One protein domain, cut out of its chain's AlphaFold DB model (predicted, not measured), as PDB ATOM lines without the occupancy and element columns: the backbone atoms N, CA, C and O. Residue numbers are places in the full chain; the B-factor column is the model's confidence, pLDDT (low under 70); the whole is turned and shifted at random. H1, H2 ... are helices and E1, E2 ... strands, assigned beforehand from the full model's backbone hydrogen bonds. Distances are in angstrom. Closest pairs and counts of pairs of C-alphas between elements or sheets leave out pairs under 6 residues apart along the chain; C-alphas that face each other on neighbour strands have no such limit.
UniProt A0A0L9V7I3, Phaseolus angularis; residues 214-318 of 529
ATOM      1  N   LYS A 214     -30.392  35.438 -50.356       89.25
ATOM      2  CA  LYS A 214     -31.551  34.954 -49.586       89.25
ATOM      3  C   LYS A 214     -31.157  33.968 -48.492       89.25
ATOM      4  O   LYS A 214     -31.625  34.123 -47.366       89.25
ATOM      5  N   SER A 215     -30.294  33.000 -48.796       89.69
ATOM      6  CA  SER A 215     -29.799  32.037 -47.808       89.69
ATOM      7  C   SER A 215     -29.096  32.753 -46.660       89.69
ATOM      8  O   SER A 215     -29.455  32.548 -45.507       89.69
ATOM      9  N   THR A 216     -28.202  33.692 -46.981       90.88
ATOM     10  CA  THR A 216     -27.485  34.505 -45.987       90.88
ATOM     11  C   THR A 216     -28.452  35.263 -45.076       90.88
ATOM     12  O   THR A 216     -28.275  35.311 -43.862       90.88
ATOM     13  N   MET A 217     -29.512  35.848 -45.642       91.69
ATOM     14  CA  MET A 217     -30.529  36.546 -44.854       91.69
ATOM     15  C   MET A 217     -31.317  35.598 -43.936       91.69
ATOM     16  O   MET A 217     -31.616  35.958 -42.799       91.69
ATOM     17  N   MET A 218     -31.624  34.384 -44.395       91.06
ATOM     18  CA  MET A 218     -32.285  33.368 -43.571       91.06
ATOM     19  C   MET A 218     -31.380  32.837 -42.462       91.06
ATOM     20  O   MET A 218     -31.861  32.618 -41.351       91.06
ATOM     21  N   ASP A 219     -30.085  32.678 -42.729       90.75
ATOM     22  CA  ASP A 219     -29.103  32.303 -41.716       90.75
ATOM     23  C   ASP A 219     -29.044  33.368 -40.615       90.75
ATOM     24  O   ASP A 219     -29.192  33.033 -39.443       90.75
ATOM     25  N   ILE A 220     -28.982  34.655 -40.976       91.00
ATOM     26  CA  ILE A 220     -29.026  35.771 -40.016       91.00
ATOM     27  C   ILE A 220     -30.304  35.731 -39.157       91.00
ATOM     28  O   ILE A 220     -30.245  35.908 -37.938       91.00
ATOM     29  N   ILE A 221     -31.466  35.477 -39.769       90.81
ATOM     30  CA  ILE A 221     -32.744  35.349 -39.051       90.81
ATOM     31  C   ILE A 221     -32.738  34.136 -38.113       90.81
ATOM     32  O   ILE A 221     -33.211  34.233 -36.981       90.81
ATOM     33  N   ARG A 222     -32.192  33.001 -38.555       90.25
ATOM     34  CA  ARG A 222     -32.077  31.779 -37.750       90.25
ATOM     35  C   ARG A 222     -31.181  32.002 -36.536       90.25
ATOM     36  O   ARG A 222     -31.558  31.636 -35.426       90.25
ATOM     37  N   GLU A 223     -30.016  32.612 -36.733       88.00
ATOM     38  CA  GLU A 223     -29.081  32.927 -35.650       88.00
ATOM     39  C   GLU A 223     -29.710  33.891 -34.634       88.00
ATOM     40  O   GLU A 223     -29.553  33.708 -33.425       88.00
ATOM     41  N   TYR A 224     -30.486  34.866 -35.119       87.81
ATOM     42  CA  TYR A 224     -31.294  35.740 -34.274       87.81
ATOM     43  C   TYR A 224     -32.356  34.962 -33.484       87.81
ATOM     44  O   TYR A 224     -32.482  35.146 -32.276       87.81
ATOM     45  N   ALA A 225     -33.109  34.076 -34.142       87.88
ATOM     46  CA  ALA A 225     -34.187  33.315 -33.515       87.88
ATOM     47  C   ALA A 225     -33.678  32.337 -32.443       87.88
ATOM     48  O   ALA A 225     -34.345  32.138 -31.432       87.88
ATOM     49  N   TYR A 226     -32.485  31.772 -32.632       87.50
ATOM     50  CA  TYR A 226     -31.813  30.940 -31.628       87.50
ATOM     51  C   TYR A 226     -31.117  31.739 -30.526       87.50
ATOM     52  O   TYR A 226     -30.549  31.149 -29.610       87.50
ATOM     53  N   GLY A 227     -31.157  33.070 -30.600       83.12
ATOM     54  CA  GLY A 227     -30.530  33.940 -29.620       83.12
ATOM     55  C   GLY A 227     -29.006  33.881 -29.634       83.12
ATOM     56  O   GLY A 227     -28.411  34.399 -28.707       83.12
ATOM     57  N   MET A 228     -28.358  33.320 -30.666       75.94
ATOM     58  CA  MET A 228     -26.900  33.095 -30.675       75.94
ATOM     59  C   MET A 228     -26.066  34.383 -30.552       75.94
ATOM     60  O   MET A 228     -24.876  34.326 -30.250       75.94
ATOM     61  N   TYR A 229     -26.685  35.549 -30.748       69.06
ATOM     62  CA  TYR A 229     -26.094  36.849 -30.459       69.06
ATOM     63  C   TYR A 229     -26.662  37.402 -29.150       69.06
ATOM     64  O   TYR A 229     -27.755  37.964 -29.113       69.06
ATOM     65  N   HIS A 230     -25.895  37.239 -28.073       54.34
ATOM     66  CA  HIS A 230     -26.319  37.579 -26.713       54.34
ATOM     67  C   HIS A 230     -25.862  38.965 -26.228       54.34
ATOM     68  O   HIS A 230     -26.317  39.415 -25.180       54.34
ATOM     69  N   GLU A 231     -24.995  39.670 -26.965       53.59
ATOM     70  CA  GLU A 231     -24.324  40.863 -26.436       53.59
ATOM     71  C   GLU A 231     -24.459  42.096 -27.334       53.59
ATOM     72  O   GLU A 231     -24.256  42.054 -28.547       53.59
ATOM     73  N   SER A 232     -24.744  43.236 -26.700       54.09
ATOM     74  CA  SER A 232     -24.907  44.561 -27.314       54.09
ATOM     75  C   SER A 232     -23.668  45.093 -28.051       54.09
ATOM     76  O   SER A 232     -23.755  46.119 -28.733       54.09
ATOM     77  N   GLU A 233     -22.516  44.427 -27.920       57.12
ATOM     78  CA  GLU A 233     -21.254  44.838 -28.545       57.12
ATOM     79  C   GLU A 233     -20.957  44.124 -29.874       57.12
ATOM     80  O   GLU A 233     -20.277  44.698 -30.732       57.12
ATOM     81  N   GLY A 234     -21.529  42.936 -30.102       60.44
ATOM     82  CA  GLY A 234     -21.338  42.168 -31.331       60.44
ATOM     83  C   GLY A 234     -22.030  42.812 -32.534       60.44
ATOM     84  O   GLY A 234     -23.194  43.209 -32.476       60.44
ATOM     85  N   THR A 235     -21.327  42.933 -33.661       66.12
ATOM     86  CA  THR A 235     -21.972  43.278 -34.934       66.12
ATOM     87  C   THR A 235     -22.531  42.019 -35.571       66.12
ATOM     88  O   THR A 235     -21.765  41.096 -35.846       66.12
ATOM     89  N   PHE A 236     -23.829  42.009 -35.865       74.94
ATOM     90  CA  PHE A 236     -24.409  40.970 -36.709       74.94
ATOM     91  C   PHE A 236     -23.714  40.931 -38.073       74.94
ATOM     92  O   PHE A 236     -23.243  41.957 -38.588       74.94
ATOM     93  N   GLN A 237     -23.689  39.741 -38.671       81.31
ATOM     94  CA  GLN A 237     -23.211  39.555 -40.035       81.31
ATOM     95  C   GLN A 237     -23.917  40.530 -40.988       81.31
ATOM     96  O   GLN A 237     -25.089  40.869 -40.812       81.31
ATOM     97  N   LYS A 238     -23.179  41.015 -41.996       84.06
ATOM     98  CA  LYS A 238     -23.698  41.927 -43.036       84.06
ATOM     99  C   LYS A 238     -24.392  43.179 -42.475       84.06
ATOM    100  O   LYS A 238     -25.380  43.651 -43.040       84.06
ATOM    101  N   ASN A 239     -23.900  43.684 -41.338       87.62
ATOM    102  CA  ASN A 239     -24.442  44.851 -40.639       87.62
ATOM    103  C   ASN A 239     -25.957  44.756 -40.392       87.62
ATOM    104  O   ASN A 239     -26.672  45.766 -40.480       87.62
ATOM    105  N   ALA A 240     -26.443  43.540 -40.117       89.50
ATOM    106  CA  ALA A 240     -27.860  43.326 -39.919       89.50
ATOM    107  C   ALA A 240     -28.376  44.101 -38.700       89.50
ATOM    108  O   ALA A 240     -27.690  44.258 -37.689       89.50
ATOM    109  N   GLY A 241     -29.593  44.612 -38.826       90.00
ATOM    110  CA  GLY A 241     -30.312  45.303 -37.773       90.00
ATOM    111  C   GLY A 241     -31.743  44.794 -37.711       90.00
ATOM    112  O   GLY A 241     -32.366  44.541 -38.743       90.00
ATOM    113  N   PHE A 242     -32.262  44.686 -36.494       91.00
ATOM    114  CA  PHE A 242     -33.598  44.168 -36.233       91.00
ATOM    115  C   PHE A 242     -34.456  45.232 -35.572       91.00
ATOM    116  O   PHE A 242     -34.044  45.854 -34.589       91.00
ATOM    117  N   PHE A 243     -35.663  45.423 -36.088       90.88
ATOM    118  CA  PHE A 243     -36.640  46.317 -35.488       90.88
ATOM    119  C   PHE A 243     -38.019  45.675 -35.458       90.88
ATOM    120  O   PHE A 243     -38.404  44.912 -36.343       90.88
ATOM    121  N   ARG A 244     -38.780  46.003 -34.423       90.94
ATOM    122  CA  ARG A 244     -40.164  45.588 -34.250       90.94
ATOM    123  C   ARG A 244     -41.088  46.746 -34.574       90.94
ATOM    124  O   ARG A 244     -40.819  47.891 -34.212       90.94
ATOM    125  N   VAL A 245     -42.200  46.424 -35.222       89.38
ATOM    126  CA  VAL A 245     -43.293  47.365 -35.463       89.38
ATOM    127  C   VAL A 245     -44.494  46.935 -34.627       89.38
ATOM    128  O   VAL A 245     -44.923  45.785 -34.711       89.38
ATOM    129  N   VAL A 246     -45.031  47.844 -33.810       86.00
ATOM    130  CA  VAL A 246     -46.238  47.624 -32.995       86.00
ATOM    131  C   VAL A 246     -47.157  48.832 -33.127       86.00
ATOM    132  O   VAL A 246     -46.808  49.926 -32.688       86.00
ATOM    133  N   LYS A 247     -48.344  48.646 -33.722       81.62
ATOM    134  CA  LYS A 247     -49.335  49.721 -33.946       81.62
ATOM    135  C   LYS A 247     -48.728  50.961 -34.630       81.62
ATOM    136  O   LYS A 247     -48.982  52.087 -34.227       81.62
ATOM    137  N   GLY A 248     -47.873  50.739 -35.631       77.06
ATOM    138  CA  GLY A 248     -47.181  51.806 -36.367       77.06
ATOM    139  C   GLY A 248     -45.930  52.367 -35.678       77.06
ATOM    140  O   GLY A 248     -45.138  53.032 -36.337       77.06
ATOM    141  N   ASN A 249     -45.688  52.043 -34.405       82.69
ATOM    142  CA  ASN A 249     -44.467  52.444 -33.710       82.69
ATOM    143  C   ASN A 249     -43.326  51.482 -34.031       82.69
ATOM    144  O   ASN A 249     -43.454  50.274 -33.827       82.69
ATOM    145  N   VAL A 250     -42.209  52.031 -34.503       87.88
ATOM    146  CA  VAL A 250     -40.998  51.279 -34.839       87.88
ATOM    147  C   VAL A 250     -39.995  51.389 -33.701       87.88
ATOM    148  O   VAL A 250     -39.666  52.491 -33.263       87.88
ATOM    149  N   ARG A 251     -39.473  50.252 -33.240       88.12
ATOM    150  CA  ARG A 251     -38.419  50.194 -32.226       88.12
ATOM    151  C   ARG A 251     -37.339  49.209 -32.650       88.12
ATOM    152  O   ARG A 251     -37.639  48.057 -32.939       88.12
ATOM    153  N   TRP A 252     -36.085  49.649 -32.651       88.69
ATOM    154  CA  TRP A 252     -34.940  48.756 -32.822       88.69
ATOM    155  C   TRP A 252     -34.836  47.809 -31.618       88.69
ATOM    156  O   TRP A 252     -34.827  48.263 -30.474       88.69
ATOM    157  N   GLU A 253     -34.801  46.505 -31.883       84.44
ATOM    158  CA  GLU A 253     -34.639  45.455 -30.864       84.44
ATOM    159  C   GLU A 253     -33.156  45.262 -30.527       84.44
ATOM    160  O   GLU A 253     -32.786  45.072 -29.374       84.44
ATOM    161  N   PHE A 254     -32.300  45.391 -31.541       74.50
ATOM    162  CA  PHE A 254     -30.847  45.308 -31.430       74.50
ATOM    163  C   PHE A 254     -30.194  46.536 -32.054       74.50
ATOM    164  O   PHE A 254     -30.868  47.385 -32.641       74.50
ATOM    165  N   LYS A 255     -28.867  46.638 -31.916       70.19
ATOM    166  CA  LYS A 255     -28.064  47.736 -32.457       70.19
ATOM    167  C   LYS A 255     -28.534  48.108 -33.865       70.19
ATOM    168  O   LYS A 255     -28.582  47.280 -34.771       70.19
ATOM    169  N   LYS A 256     -28.888  49.382 -34.012       77.69
ATOM    170  CA  LYS A 256     -29.306  49.987 -35.273       77.69
ATOM    171  C   LYS A 256     -28.299  49.654 -36.373       77.69
ATOM    172  O   LYS A 256     -27.087  49.726 -36.143       77.69
ATOM    173  N   SER A 257     -28.802  49.309 -37.561       78.44
ATOM    174  CA  SER A 257     -27.930  49.055 -38.710       78.44
ATOM    175  C   SER A 257     -27.048  50.279 -38.966       78.44
ATOM    176  O   SER A 257     -27.503  51.423 -38.870       78.44
ATOM    177  N   ARG A 258     -25.768  50.041 -39.276       80.88
ATOM    178  CA  ARG A 258     -24.810  51.117 -39.585       80.88
ATOM    179  C   ARG A 258     -25.254  51.934 -40.798       80.88
ATOM    180  O   ARG A 258     -24.978  53.128 -40.865       80.88
ATOM    181  N   THR A 259     -25.955  51.284 -41.719       84.12
ATOM    182  CA  THR A 259     -26.487  51.880 -42.938       84.12
ATOM    183  C   THR A 259     -27.990  52.082 -42.770       84.12
ATOM    184  O   THR A 259     -28.708  51.156 -42.398       84.12
ATOM    185  N   LEU A 260     -28.476  53.293 -43.038       87.12
ATOM    186  CA  LEU A 260     -29.906  53.625 -43.052       87.12
ATOM    187  C   LEU A 260     -30.394  53.821 -44.484       87.12
ATOM    188  O   LEU A 260     -29.587  53.998 -45.391       87.12
ATOM    189  N   GLY A 261     -31.714  53.829 -44.679       88.88
ATOM    190  CA  GLY A 261     -32.301  54.025 -46.007       88.88
ATOM    191  C   GLY A 261     -32.429  52.744 -46.828       88.88
ATOM    192  O   GLY A 261     -32.502  52.820 -48.049       88.88
ATOM    193  N   HIS A 262     -32.460  51.577 -46.175       91.81
ATOM    194  CA  HIS A 262     -32.703  50.294 -46.840       91.81
ATOM    195  C   HIS A 262     -34.031  50.306 -47.597       91.81
ATOM    196  O   HIS A 262     -35.064  50.636 -47.022       91.81
ATOM    197  N   MET A 263     -34.031  49.930 -48.873       91.06
ATOM    198  CA  MET A 263     -35.241  49.902 -49.696       91.06
ATOM    199  C   MET A 263     -36.174  48.744 -49.326       91.06
ATOM    200  O   MET A 263     -37.386  48.846 -49.526       91.06
ATOM    201  N   TYR A 264     -35.627  47.669 -48.762       92.62
ATOM    202  CA  TYR A 264     -36.371  46.488 -48.352       92.62
ATOM    203  C   TYR A 264     -36.023  46.073 -46.919       92.62
ATOM    204  O   TYR A 264     -35.013  46.487 -46.357       92.62
ATOM    205  N   ALA A 265     -36.880  45.245 -46.337       92.62
ATOM    206  CA  ALA A 265     -36.656  44.505 -45.103       92.62
ATOM    207  C   ALA A 265     -37.335  43.141 -45.205       92.62
ATOM    208  O   ALA A 265     -38.290  42.975 -45.965       92.62
ATOM    209  N   ILE A 266     -36.895  42.178 -44.404       92.69
ATOM    210  CA  ILE A 266     -37.582  40.896 -44.262       92.69
ATOM    211  C   ILE A 266     -38.437  40.941 -43.008       92.69
ATOM    212  O   ILE A 266     -37.904  41.075 -41.911       92.69
ATOM    213  N   LYS A 267     -39.754  40.815 -43.166       92.06
ATOM    214  CA  LYS A 267     -40.698  40.590 -42.075       92.06
ATOM    215  C   LYS A 267     -40.734  39.102 -41.741       92.06
ATOM    216  O   LYS A 267     -40.923  38.287 -42.637       92.06
ATOM    217  N   PHE A 268     -40.626  38.745 -40.472       90.62
ATOM    218  CA  PHE A 268     -40.737  37.360 -40.021       90.62
ATOM    219  C   PHE A 268     -41.323  37.287 -38.610       90.62
ATOM    220  O   PHE A 268     -41.326  38.276 -37.875       90.62
ATOM    221  N   ASP A 269     -41.789  36.097 -38.237       88.19
ATOM    222  CA  ASP A 269     -42.213  35.764 -36.881       88.19
ATOM    223  C   ASP A 269     -41.290  34.680 -36.316       88.19
ATOM    224  O   ASP A 269     -40.870  33.775 -37.033       88.19
ATOM    225  N   LEU A 270     -40.954  34.763 -35.029       85.38
ATOM    226  CA  LEU A 270     -39.968  33.872 -34.401       85.38
ATOM    227  C   LEU A 270     -40.367  32.393 -34.430       85.38
ATOM    228  O   LEU A 270     -39.501  31.526 -34.488       85.38
ATOM    229  N   GLU A 271     -41.665  32.108 -34.417       84.06
ATOM    230  CA  GLU A 271     -42.192  30.742 -34.407       84.06
ATOM    231  C   GLU A 271     -42.293  30.148 -35.819       84.06
ATOM    232  O   GLU A 271     -42.143  28.942 -36.000       84.06
ATOM    233  N   THR A 272     -42.501  30.988 -36.838       84.44
ATOM    234  CA  THR A 272     -42.833  30.552 -38.205       84.44
ATOM    235  C   THR A 272     -41.842  31.039 -39.261       84.44
ATOM    236  O   THR A 272     -42.079  30.855 -40.453       84.44
ATOM    237  N   TYR A 273     -40.699  31.627 -38.880       81.69
ATOM    238  CA  TYR A 273     -39.737  32.178 -39.850       81.69
ATOM    239  C   TYR A 273     -39.268  31.144 -40.883       81.69
ATOM    240  O   TYR A 273     -39.009  31.508 -42.027       81.69
ATOM    241  N   LYS A 274     -39.220  29.858 -40.504       80.88
ATOM    242  CA  LYS A 274     -38.875  28.741 -41.397       80.88
ATOM    243  C   LYS A 274     -39.867  28.536 -42.543       80.88
ATOM    244  O   LYS A 274     -39.500  27.910 -43.525       80.88
ATOM    245  N   SER A 275     -41.099  29.023 -42.418       75.31
ATOM    246  CA  SER A 275     -42.181  28.840 -43.392       75.31
ATOM    247  C   SER A 275     -42.828  30.151 -43.862       75.31
ATOM    248  O   SER A 275     -43.688  30.108 -44.738       75.31
ATOM    249  N   GLY A 276     -42.439  31.314 -43.313       70.75
ATOM    250  CA  GLY A 276     -43.228  32.550 -43.447       70.75
ATOM    251  C   GLY A 276     -42.472  33.885 -43.491       70.75
ATOM    252  O   GLY A 276     -43.088  34.925 -43.251       70.75
ATOM    253  N   ALA A 277     -41.168  33.912 -43.787       87.06
ATOM    254  CA  ALA A 277     -40.443  35.175 -43.961       87.06
ATOM    255  C   ALA A 277     -40.902  35.914 -45.237       87.06
ATOM    256  O   ALA A 277     -40.965  35.332 -46.308       87.06
ATOM    257  N   THR A 278     -41.221  37.208 -45.153       88.88
ATOM    258  CA  THR A 278     -41.762  37.997 -46.274       88.88
ATOM    259  C   THR A 278     -40.924  39.235 -46.573       88.88
ATOM    260  O   THR A 278     -40.552  39.977 -45.668       88.88
ATOM    261  N   LEU A 279     -40.625  39.498 -47.847       90.12
ATOM    262  CA  LEU A 279     -39.880  40.681 -48.259       90.12
ATOM    263  C   LEU A 279     -40.838  41.868 -48.334       90.12
ATOM    264  O   LEU A 279     -41.853  41.828 -49.028       90.12
ATOM    265  N   VAL A 280     -40.511  42.939 -47.624       89.81
ATOM    266  CA  VAL A 280     -41.341  44.132 -47.504       89.81
ATOM    267  C   VAL A 280     -40.545  45.337 -47.970       89.81
ATOM    268  O   VAL A 280     -39.445  45.596 -47.493       89.81
ATOM    269  N   ARG A 281     -41.119  46.103 -48.896       90.75
ATOM    270  CA  ARG A 281     -40.558  47.386 -49.315       90.75
ATOM    271  C   ARG A 281     -40.746  48.425 -48.212       90.75
ATOM    272  O   ARG A 281     -41.842  48.565 -47.669       90.75
ATOM    273  N   LEU A 282     -39.677  49.147 -47.906       89.69
ATOM    274  CA  LEU A 282     -39.652  50.211 -46.917       89.69
ATOM    275  C   LEU A 282     -39.807  51.580 -47.577       89.69
ATOM    276  O   LEU A 282     -39.395  51.806 -48.716       89.69
ATOM    277  N   PHE A 283     -40.358  52.516 -46.814       88.81
ATOM    278  CA  PHE A 283     -40.426  53.927 -47.169       88.81
ATOM    279  C   PHE A 283     -39.749  54.728 -46.072       88.81
ATOM    280  O   PHE A 283     -39.933  54.435 -44.898       88.81
ATOM    281  N   TRP A 284     -38.979  55.745 -46.434       89.44
ATOM    282  CA  TRP A 284     -38.265  56.569 -45.464       89.44
ATOM    283  C   TRP A 284     -38.705  58.017 -45.589       89.44
ATOM    284  O   TRP A 284     -38.877  58.524 -46.698       89.44
ATOM    285  N   GLY A 285     -38.883  58.688 -44.452       85.19
ATOM    286  CA  GLY A 285     -39.112  60.126 -44.434       85.19
ATOM    287  C   GLY A 285     -37.833  60.853 -44.834       85.19
ATOM    288  O   GLY A 285     -36.790  60.643 -44.213       85.19
ATOM    289  N   LYS A 286     -37.914  61.710 -45.850       85.38
ATOM    290  CA  LYS A 286     -36.797  62.537 -46.313       85.38
ATOM    291  C   LYS A 286     -37.067  64.025 -46.089       85.38
ATOM    292  O   LYS A 286     -38.226  64.435 -46.010       85.38
ATOM    293  N   ASP A 287     -36.006  64.808 -45.926       83.06
ATOM    294  CA  ASP A 287     -36.053  66.268 -45.856       83.06
ATOM    295  C   ASP A 287     -36.059  66.906 -47.263       83.06
ATOM    296  O   ASP A 287     -36.064  66.216 -48.284       83.06
ATOM    297  N   SER A 288     -36.083  68.242 -47.325       80.38
ATOM    298  CA  SER A 288     -36.047  69.008 -48.580       80.38
ATOM    299  C   SER A 288     -34.741  68.859 -49.371       80.38
ATOM    300  O   SER A 288     -34.694  69.248 -50.534       80.38
ATOM    301  N   GLU A 289     -33.690  68.310 -48.760       80.19
ATOM    302  CA  GLU A 289     -32.387  68.030 -49.373       80.19
ATOM    303  C   GLU A 289     -32.208  66.527 -49.680       80.19
ATOM    304  O   GLU A 289     -31.092  66.068 -49.914       80.19
ATOM    305  N   ASP A 290     -33.300  65.749 -49.687       76.81
ATOM    306  CA  ASP A 290     -33.326  64.291 -49.906       76.81
ATOM    307  C   ASP A 290     -32.546  63.472 -48.852       76.81
ATOM    308  O   ASP A 290     -32.288  62.279 -49.034       76.81
ATOM    309  N   ARG A 291     -32.203  64.071 -47.705       80.62
ATOM    310  CA  ARG A 291     -31.572  63.372 -46.578       80.62
ATOM    311  C   ARG A 291     -32.630  62.698 -45.720       80.62
ATOM    312  O   ARG A 291     -33.752  63.177 -45.588       80.62
ATOM    313  N   LEU A 292     -32.271  61.579 -45.097       83.62
ATOM    314  CA  LEU A 292     -33.171  60.866 -44.191       83.62
ATOM    315  C   LEU A 292     -33.483  61.738 -42.968       83.62
ATOM    316  O   LEU A 292     -32.586  62.107 -42.214       83.62
ATOM    317  N   LYS A 293     -34.765  62.054 -42.777       76.44
ATOM    318  CA  LYS A 293     -35.266  62.871 -41.661       76.44
ATOM    319  C   LYS A 293     -35.394  62.062 -40.370       76.44
ATOM    320  O   LYS A 293     -35.299  62.609 -39.277       76.44
ATOM    321  N   ILE A 294     -35.658  60.770 -40.520       79.62
ATOM    322  CA  ILE A 294     -35.917  59.826 -39.439       79.62
ATOM    323  C   ILE A 294     -35.044  58.594 -39.624       79.62
ATOM    324  O   ILE A 294     -34.656  58.240 -40.739       79.62
ATOM    325  N   ASP A 295     -34.738  57.939 -38.516       83.44
ATOM    326  CA  ASP A 295     -33.865  56.778 -38.486       83.44
ATOM    327  C   ASP A 295     -34.593  55.433 -38.416       83.44
ATOM    328  O   ASP A 295     -33.978  54.380 -38.221       83.44
ATOM    329  N   VAL A 296     -35.900  55.490 -38.633       84.19
ATOM    330  CA  VAL A 296     -36.799  54.359 -38.792       84.19
ATOM    331  C   VAL A 296     -37.611  54.547 -40.076       84.19
ATOM    332  O   VAL A 296     -37.889  55.682 -40.464       84.19
ATOM    333  N   PRO A 297     -37.994  53.462 -40.763       86.62
ATOM    334  CA  PRO A 297     -38.870  53.562 -41.920       86.62
ATOM    335  C   PRO A 297     -40.311  53.914 -41.510       86.62
ATOM    336  O   PRO A 297     -40.781  53.569 -40.427       86.62
ATOM    337  N   ASN A 298     -41.022  54.591 -42.408       84.56
ATOM    338  CA  ASN A 298     -42.441  54.904 -42.300       84.56
ATOM    339  C   ASN A 298     -43.288  53.659 -42.588       84.56
ATOM    340  O   ASN A 298     -43.127  53.019 -43.629       84.56
ATOM    341  N   PHE A 299     -44.257  53.382 -41.718       79.31
ATOM    342  CA  PHE A 299     -45.266  52.346 -41.926       79.31
ATOM    343  C   PHE A 299     -46.666  52.957 -41.901       79.31
ATOM    344  O   PHE A 299     -47.049  53.603 -40.932       79.31
ATOM    345  N   THR A 300     -47.447  52.719 -42.954       60.94
ATOM    346  CA  THR A 300     -48.813  53.238 -43.137       60.94
ATOM    347  C   THR A 300     -49.887  52.384 -42.437       60.94
ATOM    348  O   THR A 300     -50.965  52.206 -42.978       60.94
ATOM    349  N   GLU A 301     -49.594  51.869 -41.236       54.69
ATOM    350  CA  GLU A 301     -50.481  51.078 -40.348       54.69
ATOM    351  C   GLU A 301     -50.640  49.552 -40.609       54.69
ATOM    352  O   GLU A 301     -50.567  49.043 -41.726       54.69
ATOM    353  N   SER A 302     -50.862  48.817 -39.501       55.31
ATOM    354  CA  SER A 302     -51.200  47.380 -39.318       55.31
ATOM    355  C   SER A 302     -50.156  46.270 -39.546       55.31
ATOM    356  O   SER A 302     -50.458  45.101 -39.303       55.31
ATOM    357  N   LYS A 303     -48.902  46.563 -39.904       63.50
ATOM    358  CA  LYS A 303     -47.877  45.504 -40.038       63.50
ATOM    359  C   LYS A 303     -47.125  45.255 -38.734       63.50
ATOM    360  O   LYS A 303     -45.932  45.523 -38.651       63.50
ATOM    361  N   ASN A 304     -47.825  44.724 -37.731       79.88
ATOM    362  CA  ASN A 304     -47.147  44.183 -36.555       79.88
ATOM    363  C   ASN A 304     -46.220  43.039 -36.988       79.88
ATOM    364  O   ASN A 304     -46.584  42.228 -37.848       79.88
ATOM    365  N   GLY A 305     -45.022  42.999 -36.418       87.12
ATOM    366  CA  GLY A 305     -44.052  41.950 -36.705       87.12
ATOM    367  C   GLY A 305     -42.622  42.379 -36.429       87.12
ATOM    368  O   GLY A 305     -42.351  43.534 -36.078       87.12
ATOM    369  N   LEU A 306     -41.719  41.420 -36.587       90.88
ATOM    370  CA  LEU A 306     -40.287  41.641 -36.517       90.88
ATOM    371  C   LEU A 306     -39.728  41.793 -37.930       90.88
ATOM    372  O   LEU A 306     -40.148  41.101 -38.856       90.88
ATOM    373  N   PHE A 307     -38.797  42.725 -38.094       92.88
ATOM    374  CA  PHE A 307     -38.189  43.048 -39.371       92.88
ATOM    375  C   PHE A 307     -36.672  43.003 -39.254       92.88
ATOM    376  O   PHE A 307     -36.105  43.502 -38.281       92.88
ATOM    377  N   MET A 308     -36.023  42.448 -40.271       92.69
ATOM    378  CA  MET A 308     -34.575  42.460 -40.442       92.69
ATOM    379  C   MET A 308     -34.204  43.298 -41.666       92.69
ATOM    380  O   MET A 308     -34.780  43.136 -42.743       92.69
ATOM    381  N   VAL A 309     -33.205  44.160 -41.505       93.38
ATOM    382  CA  VAL A 309     -32.465  44.795 -42.603       93.38
ATOM    383  C   VAL A 309     -31.006  44.369 -42.533       93.38
ATOM    384  O   VAL A 309     -30.493  44.142 -41.444       93.38
ATOM    385  N   CYS A 310     -30.325  44.277 -43.667       92.31
ATOM    386  CA  CYS A 310     -28.887  44.024 -43.763       92.31
ATOM    387  C   CYS A 310     -28.340  44.633 -45.060       92.31
ATOM    388  O   CYS A 310     -29.101  45.156 -45.871       92.31
ATOM    389  N   ASP A 311     -27.030  44.559 -45.290       91.81
ATOM    390  CA  ASP A 311     -26.413  45.130 -46.498       91.81
ATOM    391  C   ASP A 311     -27.070  44.635 -47.808       91.81
ATOM    392  O   ASP A 311     -27.159  45.386 -48.778       91.81
ATOM    393  N   HIS A 312     -27.605  43.407 -47.825       92.44
ATOM    394  CA  HIS A 312     -28.302  42.841 -48.986       92.44
ATOM    395  C   HIS A 312     -29.690  43.455 -49.228       92.44
ATOM    396  O   HIS A 312     -30.122  43.534 -50.375       92.44
ATOM    397  N   THR A 313     -30.385  43.950 -48.197       92.94
ATOM    398  CA  THR A 313     -31.731  44.543 -48.335       92.94
ATOM    399  C   THR A 313     -31.711  46.012 -48.773       92.94
ATOM    400  O   THR A 313     -32.764  46.647 -48.882       92.94
ATOM    401  N   PHE A 314     -30.525  46.581 -49.013       92.38
ATOM    402  CA  PHE A 314     -30.378  48.015 -49.241       92.38
ATOM    403  C   PHE A 314     -31.016  48.492 -50.554       92.38
ATOM    404  O   PHE A 314     -31.769  49.462 -50.538       92.38
ATOM    405  N   LEU A 315     -30.760  47.806 -51.674       89.12
ATOM    406  CA  LEU A 315     -31.317  48.148 -52.995       89.12
ATOM    407  C   LEU A 315     -32.022  46.967 -53.666       89.12
ATOM    408  O   LEU A 315     -33.098  47.155 -54.217       89.12
ATOM    409  N   MET A 316     -31.435  45.765 -53.615       88.81
ATOM    410  CA  MET A 316     -31.955  44.544 -54.257       88.81
ATOM    411  C   MET A 316     -32.344  44.716 -55.741       88.81
ATOM    412  O   MET A 316     -33.310  44.112 -56.214       88.81
ATOM    413  N   ASN A 317     -31.598  45.540 -56.487       91.75
ATOM    414  CA  ASN A 317     -31.848  45.795 -57.912       91.75
ATOM    415  C   ASN A 317     -31.764  44.515 -58.755       91.75
ATOM    416  O   ASN A 317     -32.418  44.411 -59.789       91.75
ATOM    417  N   GLU A 318     -30.988  43.535 -58.295       91.75
ATOM    418  CA  GLU A 318     -30.742  42.256 -58.952       91.75
ATOM    419  C   GLU A 318     -32.038  41.519 -59.296       91.75
ATOM    420  O   GLU A 318     -32.137  40.930 -60.369       91.75
TER     421      GLU A 318
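Overview. This is residues 214 to 318 of the 529 residues of a protein of Phaseolus angularis (UniProt A0A0L9V7I3). With little regular structure, this is a strongly twisted antiparallel sheet, E2 E1 E5 E3 E4, with H1 slantwise over one face and a loop, residues 282 to 304, reaching away. Of 105 printed residues, 40 lie in named elements, mixed class: H1 E1 E2 E3 H2 E4 E5 in order. It is compact, radius of gyration of the C-alphas 13.4 A, spanning 42 by 30 by 29 A.

Along the chain. Find C-alpha 214 at (-31.551, 34.954, -49.586); H1 runs to residue 225, 16.4 A. Next come E1, 241 to 246, 16.8 A; E2, 249 to 252; E3, 264 to 268; H2, 273 to 276; E4, 278 to 281; E5, 305 to 309, ending at (-32.465, 44.795, -42.603).

Arrangement. Look within hydrogen-bond range at N 251 and O 244, 2.9 A, in hairpin E1 and E2, and N 308 and O 266, 2.8 A, between E5 and E3. H1 is on the sheet, height 9.8 A, closest C-alphas Ile 221 and Met 308, 7.5 A; H2 only grazes it. H1 has every O i to N i+4 pair within range; H2 is too short for one.

Size, cuts and confidence. The printed part has no cut. Links H1 to E1, E2 to E3 and E4 to E5 are long. pLDDT is under 70 at 229 to 235 and 300 to 303.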